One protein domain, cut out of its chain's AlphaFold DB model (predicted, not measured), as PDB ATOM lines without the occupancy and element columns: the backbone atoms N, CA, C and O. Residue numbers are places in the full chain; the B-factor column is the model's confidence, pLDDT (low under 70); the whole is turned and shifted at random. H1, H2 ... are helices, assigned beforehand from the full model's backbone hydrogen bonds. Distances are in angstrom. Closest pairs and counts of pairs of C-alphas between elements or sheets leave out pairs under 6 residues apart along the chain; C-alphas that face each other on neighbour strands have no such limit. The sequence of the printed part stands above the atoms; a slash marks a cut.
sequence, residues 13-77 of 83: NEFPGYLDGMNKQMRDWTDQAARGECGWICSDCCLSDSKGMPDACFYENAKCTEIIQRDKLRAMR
ATOM      1  N   ASN A  13     196.945 145.008 186.045       96.25
ATOM      2  CA  ASN A  13     196.579 146.240 185.343       96.25
ATOM      3  C   ASN A  13     195.589 147.123 186.126       96.25
ATOM      4  O   ASN A  13     195.513 148.316 185.848       96.25
ATOM      5  N   GLU A  14     194.857 146.574 187.097       95.44
ATOM      6  CA  GLU A  14     193.929 147.325 187.958       95.44
ATOM      7  C   GLU A  14     194.616 147.878 189.218       95.44
ATOM      8  O   GLU A  14     194.147 148.851 189.814       95.44
ATOM      9  N   PHE A  15     195.770 147.315 189.595       92.69
ATOM     10  CA  PHE A  15     196.515 147.691 190.799       92.69
ATOM     11  C   PHE A  15     196.845 149.189 190.908       92.69
ATOM     12  O   PHE A  15     196.637 149.741 191.992       92.69
ATOM     13  N   PRO A  16     197.295 149.892 189.847       95.56
ATOM     14  CA  PRO A  16     197.568 151.326 189.947       95.56
ATOM     15  C   PRO A  16     196.327 152.138 190.340       95.56
ATOM     16  O   PRO A  16     196.389 152.945 191.262       95.56
ATOM     17  N   GLY A  17     195.177 151.863 189.710       95.62
ATOM     18  CA  GLY A  17     193.924 152.556 190.018       95.62
ATOM     19  C   GLY A  17     193.418 152.255 191.431       95.62
ATOM     20  O   GLY A  17     192.931 153.150 192.123       95.62
ATOM     21  N   TYR A  18     193.593 151.016 191.894       93.88
ATOM     22  CA  TYR A  18     193.288 150.640 193.273       93.88
ATOM     23  C   TYR A  18     194.156 151.406 194.285       93.88
ATOM     24  O   TYR A  18     193.632 151.968 195.251       93.88
ATOM     25  N   LEU A  19     195.473 151.471 194.053       94.25
ATOM     26  CA  LEU A  19     196.395 152.231 194.901       94.25
ATOM     27  C   LEU A  19     196.047 153.720 194.938       94.25
ATOM     28  O   LEU A  19     196.074 154.320 196.011       94.25
ATOM     29  N   ASP A  20     195.696 154.314 193.799       96.25
ATOM     30  CA  ASP A  20     195.284 155.717 193.732       96.25
ATOM     31  C   ASP A  20     194.004 155.973 194.536       96.25
ATOM     32  O   ASP A  20     193.932 156.946 195.293       96.25
ATOM     33  N   GLY A  21     193.025 155.067 194.446       95.69
ATOM     34  CA  GLY A  21     191.809 155.114 195.257       95.69
ATOM     35  C   GLY A  21     192.101 155.042 196.757       95.69
ATOM     36  O   GLY A  21     191.607 155.870 197.524       95.69
ATOM     37  N   MET A  22     192.959 154.110 197.176       95.38
ATOM     38  CA  MET A  22     193.380 153.973 198.573       95.38
ATOM     39  C   MET A  22     194.137 155.218 199.061       95.38
ATOM     40  O   MET A  22     193.840 155.750 200.130       95.38
ATOM     41  N   ASN A  23     195.067 155.740 198.257       94.69
ATOM     42  CA  ASN A  23     195.808 156.963 198.565       94.69
ATOM     43  C   ASN A  23     194.875 158.164 198.744       94.69
ATOM     44  O   ASN A  23     195.085 158.973 199.650       94.69
ATOM     45  N   LYS A  24     193.848 158.290 197.896       94.69
ATOM     46  CA  LYS A  24     192.835 159.336 198.037       94.69
ATOM     47  C   LYS A  24     192.069 159.191 199.350       94.69
ATOM     48  O   LYS A  24     192.022 160.153 200.107       94.69
ATOM     49  N   GLN A  25     191.542 158.004 199.650       95.50
ATOM     50  CA  GLN A  25     190.786 157.762 200.885       95.50
ATOM     51  C   GLN A  25     191.608 158.086 202.139       95.50
ATOM     52  O   GLN A  25     191.104 158.731 203.054       95.50
ATOM     53  N   MET A  26     192.889 157.707 202.163       93.75
ATOM     54  CA  MET A  26     193.777 158.015 203.287       93.75
ATOM     55  C   MET A  26     194.025 159.517 203.445       93.75
ATOM     56  O   MET A  26     194.030 160.017 204.566       93.75
ATOM     57  N   ARG A  27     194.205 160.251 202.338       92.44
ATOM     58  CA  ARG A  27     194.352 161.717 202.370       92.44
ATOM     59  C   ARG A  27     193.076 162.392 202.859       92.44
ATOM     60  O   ARG A  27     193.167 163.266 203.711       92.44
ATOM     61  N   ASP A  28     191.925 161.955 202.357       94.31
ATOM     62  CA  ASP A  28     190.621 162.484 202.756       94.31
ATOM     63  C   ASP A  28     190.382 162.236 204.260       94.31
ATOM     64  O   ASP A  28     189.947 163.142 204.966       94.31
ATOM     65  N   TRP A  29     190.743 161.054 204.780       94.94
ATOM     66  CA  TRP A  29     190.711 160.756 206.218       94.94
ATOM     67  C   TRP A  29     191.656 161.657 207.025       94.94
ATOM     68  O   TRP A  29     191.259 162.180 208.062       94.94
ATOM     69  N   THR A  30     192.892 161.874 206.562       95.00
ATOM     70  CA  THR A  30     193.835 162.779 207.242       95.00
ATOM     71  C   THR A  30     193.295 164.205 207.308       95.00
ATOM     72  O   THR A  30     193.387 164.831 208.362       95.00
ATOM     73  N   ASP A  31     192.702 164.699 206.220       94.56
ATOM     74  CA  ASP A  31     192.134 166.044 206.164       94.56
ATOM     75  C   ASP A  31     190.897 166.156 207.096       94.56
ATOM     76  O   ASP A  31     190.799 167.111 207.863       94.56
ATOM     77  N   GLN A  32     190.010 165.147 207.141       95.62
ATOM     78  CA  GLN A  32     188.888 165.077 208.105       95.62
ATOM     79  C   GLN A  32     189.368 165.055 209.564       95.62
ATOM     80  O   GLN A  32     188.892 165.818 210.406       95.62
ATOM     81  N   ALA A  33     190.354 164.211 209.870       96.75
ATOM     82  CA  ALA A  33     190.943 164.113 211.198       96.75
ATOM     83  C   ALA A  33     191.585 165.443 211.625       96.75
ATOM     84  O   ALA A  33     191.433 165.862 212.772       96.75
ATOM     85  N   ALA A  34     192.261 166.137 210.705       96.00
ATOM     86  CA  ALA A  34     192.863 167.446 210.939       96.00
ATOM     87  C   ALA A  34     191.834 168.546 211.255       96.00
ATOM     88  O   ALA A  34     192.138 169.458 212.028       96.00
ATOM     89  N   ARG A  35     190.615 168.437 210.710       94.75
ATOM     90  CA  ARG A  35     189.472 169.319 211.012       94.75
ATOM     91  C   ARG A  35     188.662 168.891 212.242       94.75
ATOM     92  O   ARG A  35     187.764 169.618 212.652       94.75
ATOM     93  N   GLY A  36     188.988 167.754 212.863       94.88
ATOM     94  CA  GLY A  36     188.276 167.233 214.037       94.88
ATOM     95  C   GLY A  36     186.978 166.484 213.712       94.88
ATOM     96  O   GLY A  36     186.139 166.303 214.588       94.88
ATOM     97  N   GLU A  37     186.796 166.054 212.462       95.38
ATOM     98  CA  GLU A  37     185.566 165.399 211.983       95.38
ATOM     99  C   GLU A  37     185.558 163.885 212.240       95.38
ATOM    100  O   GLU A  37     184.501 163.256 212.297       95.38
ATOM    101  N   CYS A  38     186.736 163.285 212.410       96.31
ATOM    102  CA  CYS A  38     186.895 161.874 212.736       96.31
ATOM    103  C   CYS A  38     188.090 161.652 213.667       96.31
ATOM    104  O   CYS A  38     188.915 162.542 213.867       96.31
ATOM    105  N   GLY A  39     188.213 160.436 214.204       96.38
ATOM    106  CA  GLY A  39     189.370 160.058 215.010       96.38
ATOM    107  C   GLY A  39     190.678 160.113 214.218       96.38
ATOM    108  O   GLY A  39     190.706 159.851 213.014       96.38
ATOM    109  N   TRP A  40     191.765 160.419 214.918       96.44
ATOM    110  CA  TRP A  40     193.121 160.478 214.386       96.44
ATOM    111  C   TRP A  40     194.018 159.440 215.057       96.44
ATOM    112  O   TRP A  40     193.820 159.106 216.224       96.44
ATOM    113  N   ILE A  41     195.031 158.956 214.340       96.50
ATOM    114  CA  ILE A  41     196.096 158.116 214.893       96.50
ATOM    115  C   ILE A  41     197.458 158.581 214.381       96.50
ATOM    116  O   ILE A  41     197.639 158.843 213.193       96.50
ATOM    117  N   CYS A  42     198.429 158.662 215.287       95.56
ATOM    118  CA  CYS A  42     199.823 158.900 214.950       95.56
ATOM    119  C   CYS A  42     200.503 157.579 214.576       95.56
ATOM    120  O   CYS A  42     200.554 156.670 215.404       95.56
ATOM    121  N   SER A  43     201.078 157.477 213.375       91.12
ATOM    122  CA  SER A  43     201.811 156.276 212.943       91.12
ATOM    123  C   SER A  43     203.104 156.041 213.725       91.12
ATOM    124  O   SER A  43     203.488 154.897 213.932       91.12
ATOM    125  N   ASP A  44     203.766 157.118 214.157       92.69
ATOM    126  CA  ASP A  44     205.059 157.035 214.842       92.69
ATOM    127  C   ASP A  44     204.880 156.780 216.344       92.69
ATOM    128  O   ASP A  44     205.622 156.008 216.947       92.69
ATOM    129  N   CYS A  45     203.882 157.418 216.962       94.38
ATOM    130  CA  CYS A  45     203.621 157.290 218.396       94.38
ATOM    131  C   CYS A  45     202.595 156.203 218.747       94.38
ATOM    132  O   CYS A  45     202.398 155.934 219.928       94.38
ATOM    133  N   CYS A  46     201.903 155.627 217.756       93.31
ATOM    134  CA  CYS A  46     200.809 154.659 217.922       93.31
ATOM    135  C   CYS A  46     199.676 155.118 218.861       93.31
ATOM    136  O   CYS A  46     198.891 154.303 219.346       93.31
ATOM    137  N   LEU A  47     199.576 156.422 219.118       93.56
ATOM    138  CA  LEU A  47     198.522 157.015 219.928       93.56
ATOM    139  C   LEU A  47     197.381 157.467 219.021       93.56
ATOM    140  O   LEU A  47     197.623 158.069 217.973       93.56
ATOM    141  N   SER A  48     196.149 157.210 219.451       94.69
ATOM    142  CA  SER A  48     194.944 157.702 218.793       94.69
ATOM    143  C   SER A  48     194.191 158.700 219.668       94.69
ATOM    144  O   SER A  48     194.232 158.613 220.895       94.69
ATOM    145  N   ASP A  49     193.496 159.635 219.026       96.25
ATOM    146  CA  ASP A  49     192.546 160.541 219.664       96.25
ATOM    147  C   ASP A  49     191.225 160.519 218.887       96.25
ATOM    148  O   ASP A  49     191.164 160.811 217.691       96.25
ATOM    149  N   SER A  50     190.146 160.164 219.581       96.38
ATOM    150  CA  SER A  50     188.787 160.149 219.034       96.38
ATOM    151  C   SER A  50     188.266 161.525 218.605       96.38
ATOM    152  O   SER A  50     187.328 161.586 217.818       96.38
ATOM    153  N   LYS A  51     188.850 162.615 219.117       95.31
ATOM    154  CA  LYS A  51     188.450 163.999 218.820       95.31
ATOM    155  C   LYS A  51     189.123 164.570 217.567       95.31
ATOM    156  O   LYS A  51     188.857 165.712 217.209       95.31
ATOM    157  N   GLY A  52     189.993 163.792 216.926       96.62
ATOM    158  CA  GLY A  52     190.760 164.203 215.755       96.62
ATOM    159  C   GLY A  52     192.204 164.554 216.073       96.62
ATOM    160  O   GLY A  52     192.741 164.214 217.125       96.62
ATOM    161  N   MET A  53     192.872 165.167 215.103       97.25
ATOM    162  CA  MET A  53     194.297 165.457 215.176       97.25
ATOM    163  C   MET A  53     194.550 166.548 216.232       97.25
ATOM    164  O   MET A  53     193.918 167.609 216.169       97.25
ATOM    165  N   PRO A  54     195.472 166.342 217.191       96.81
ATOM    166  CA  PRO A  54     195.791 167.339 218.213       96.81
ATOM    167  C   PRO A  54     196.499 168.557 217.596       96.81
ATOM    168  O   PRO A  54     196.755 168.597 216.398       96.81
ATOM    169  N   ASP A  55     196.787 169.602 218.373       96.00
ATOM    170  CA  ASP A  55     197.583 170.756 217.895       96.00
ATOM    171  C   ASP A  55     199.101 170.502 217.946       96.00
ATOM    172  O   ASP A  55     199.876 171.153 217.244       96.00
ATOM    173  N   ALA A  56     199.527 169.537 218.762       96.94
ATOM    174  CA  ALA A  56     200.910 169.105 218.915       96.94
ATOM    175  C   ALA A  56     200.970 167.630 219.339       96.94
ATOM    176  O   ALA A  56     199.969 167.044 219.755       96.94
ATOM    177  N   CYS A  57     202.150 167.014 219.239       96.69
ATOM    178  CA  CYS A  57     202.347 165.641 219.691       96.69
ATOM    179  C   CYS A  57     202.179 165.527 221.215       96.69
ATOM    180  O   CYS A  57     202.828 166.250 221.967       96.69
ATOM    181  N   PHE A  58     201.392 164.551 221.675       94.88
ATOM    182  CA  PHE A  58     201.193 164.264 223.104       94.88
ATOM    183  C   PHE A  58     202.466 163.846 223.852       94.88
ATOM    184  O   PHE A  58     202.518 163.944 225.073       94.88
ATOM    185  N   TYR A  59     203.480 163.374 223.127       95.56
ATOM    186  CA  TYR A  59     204.790 163.008 223.671       95.56
ATOM    187  C   TYR A  59     205.872 164.042 223.347       95.56
ATOM    188  O   TYR A  59     207.055 163.726 223.422       95.56
ATOM    189  N   GLU A  60     205.478 165.245 222.911       95.50
ATOM    190  CA  GLU A  60     206.387 166.360 222.609       95.50
ATOM    191  C   GLU A  60     207.439 166.040 221.527       95.50
ATOM    192  O   GLU A  60     208.453 166.722 221.387       95.50
ATOM    193  N   ASN A  61     207.198 165.015 220.701       96.81
ATOM    194  CA  ASN A  61     208.087 164.678 219.597       96.81
ATOM    195  C   ASN A  61     208.006 165.762 218.511       96.81
ATOM    196  O   ASN A  61     206.977 165.908 217.847       96.81
ATOM    197  N   ALA A  62     209.109 166.490 218.305       97.25
ATOM    198  CA  ALA A  62     209.177 167.621 217.378       97.25
ATOM    199  C   ALA A  62     208.728 167.260 215.953       97.25
ATOM    200  O   ALA A  62     207.900 167.956 215.374       97.25
ATOM    201  N   LYS A  63     209.184 166.119 215.424       96.75
ATOM    202  CA  LYS A  63     208.832 165.670 214.070       96.75
ATOM    203  C   LYS A  63     207.337 165.371 213.938       96.75
ATOM    204  O   LYS A  63     206.718 165.731 212.941       96.75
ATOM    205  N   CYS A  64     206.740 164.729 214.943       96.88
ATOM    206  CA  CYS A  64     205.296 164.489 214.957       96.88
ATOM    207  C   CYS A  64     204.518 165.809 215.012       96.88
ATOM    208  O   CYS A  64     203.546 165.971 214.280       96.88
ATOM    209  N   THR A  65     204.963 166.759 215.837       97.62
ATOM    210  CA  THR A  65     204.360 168.096 215.929       97.62
ATOM    211  C   THR A  65     204.422 168.840 214.593       97.62
ATOM    212  O   THR A  65     203.414 169.398 214.169       97.62
ATOM    213  N   GLU A  66     205.550 168.796 213.883       97.69
ATOM    214  CA  GLU A  66     205.686 169.397 212.548       97.69
ATOM    215  C   GLU A  66     204.706 168.787 211.535       97.69
ATOM    216  O   GLU A  66     204.064 169.511 210.771       97.69
ATOM    217  N   ILE A  67     204.557 167.456 211.541       96.00
ATOM    218  CA  ILE A  67     203.605 166.744 210.676       96.00
ATOM    219  C   ILE A  67     202.168 167.170 210.990       96.00
ATOM    220  O   ILE A  67     201.429 167.532 210.074       96.00
ATOM    221  N   ILE A  68     201.796 167.182 212.272       96.69
ATOM    222  CA  ILE A  68     200.471 167.603 212.743       96.69
ATOM    223  C   ILE A  68     200.153 169.024 212.268       96.69
ATOM    224  O   ILE A  68     199.108 169.269 211.670       96.69
ATOM    225  N   GLN A  69     201.073 169.963 212.492       96.44
ATOM    226  CA  GLN A  69     200.877 171.360 212.114       96.44
ATOM    227  C   GLN A  69     200.756 171.523 210.599       96.44
ATOM    228  O   GLN A  69     199.879 172.246 210.125       96.44
ATOM    229  N   ARG A  70     201.591 170.823 209.821       95.00
ATOM    230  CA  ARG A  70     201.505 170.810 208.356       95.00
ATOM    231  C   ARG A  70     200.140 170.317 207.879       95.00
ATOM    232  O   ARG A  70     199.554 170.937 206.992       95.00
ATOM    233  N   ASP A  71     199.659 169.210 208.433       95.12
ATOM    234  CA  ASP A  71     198.421 168.575 207.982       95.12
ATOM    235  C   ASP A  71     197.198 169.411 208.376       95.12
ATOM    236  O   ASP A  71     196.329 169.644 207.537       95.12
ATOM    237  N   LYS A  72     197.196 170.007 209.575       94.94
ATOM    238  CA  LYS A  72     196.201 171.016 209.967       94.94
ATOM    239  C   LYS A  72     196.192 172.226 209.041       94.94
ATOM    240  O   LYS A  72     195.139 172.598 208.533       94.94
ATOM    241  N   LEU A  73     197.354 172.812 208.753       93.00
ATOM    242  CA  LEU A  73     197.449 173.950 207.833       93.00
ATOM    243  C   LEU A  73     196.956 173.603 206.427       93.00
ATOM    244  O   LEU A  73     196.358 174.444 205.762       93.00
ATOM    245  N   ARG A  74     197.216 172.382 205.952       91.06
ATOM    246  CA  ARG A  74     196.748 171.908 204.647       91.06
ATOM    247  C   ARG A  74     195.228 171.729 204.616       91.06
ATOM    248  O   ARG A  74     194.607 172.128 203.631       91.06
ATOM    249  N   ALA A  75     194.652 171.134 205.656       91.75
ATOM    250  CA  ALA A  75     193.220 170.863 205.733       91.75
ATOM    251  C   ALA A  75     192.378 172.146 205.823       91.75
ATOM    252  O   ALA A  75     191.241 172.155 205.372       91.75
ATOM    253  N   MET A  76     192.958 173.235 206.338       84.12
ATOM    254  CA  MET A  76     192.311 174.549 206.455       84.12
ATOM    255  C   MET A  76     192.491 175.459 205.222       84.12
ATOM    256  O   MET A  76     192.119 176.628 205.274       84.12
ATOM    257  N   ARG A  77     193.102 174.987 204.123       80.88
ATOM    258  CA  ARG A  77     193.213 175.786 202.884       80.88
ATOM    259  C   ARG A  77     191.859 175.887 202.173       80.88
ATOM    260  O   ARG A  77     191.114 174.909 202.149       80.88
TER     261      ARG A  77
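AT A GLANCE: This is residues 13 to 77 of the 83 residues of an uncharacterized protein of Pseudomonas putida (UniProt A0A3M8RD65). A long helix, H1, and a shorter one, H2, meet near their last residues as an L, and the looped link of residues 36 to 61 makes, with H2 and the last turns of H1, a small body. The first stretch, residues 13 to 26, sticks out of that body as an arm. The printed part has 65 residues with two named helices, H1 then H2, and no named strand; the class is all helix. It is only just loose, close to compact, with a radius of gyration of the C-alphas of 13.0 A, and its outline is elongated, 43 by 23 by 20 A.

HOW THE PARTS SIT: Start at H1, residues 15 to 35, and look at its residues 30 to 35, which alone touch H2, residues 62 to 75. The closest C-alphas of the two helices are those of Asp 31 and Ala 75, 5.0 A apart. Their lines stand about perpendicular, at 85 degrees. Between them, find residues 40 to 41 paired antiparallel with residues 48 to 49, a pairing too short to make named strands. In H1 and H2, every O i to N i+4 pair is within hydrogen-bond range.

IN THESE COORDINATES: Find C-alpha 15 at (196.515, 147.691, 190.799); from there H1 runs 30.4 A to C-alpha 35 at (189.472, 169.319, 211.012). Then go on to C-alpha 62, where H2 begins; it runs 20.0 A to C-alpha 75 at (193.220, 170.863, 205.733).

THE WHOLE: The two C-alphas farthest apart are those of Asn 13 and Glu 60, 43.5 A. Without the residues that stand free, 13 to 26, the body has 51 residues and spans 25 by 20 by 15 A. The link from H1 to H2, 26 residues, is long. The printed part has no cut, its mean pLDDT is 94.9, and no printed residue is under 70.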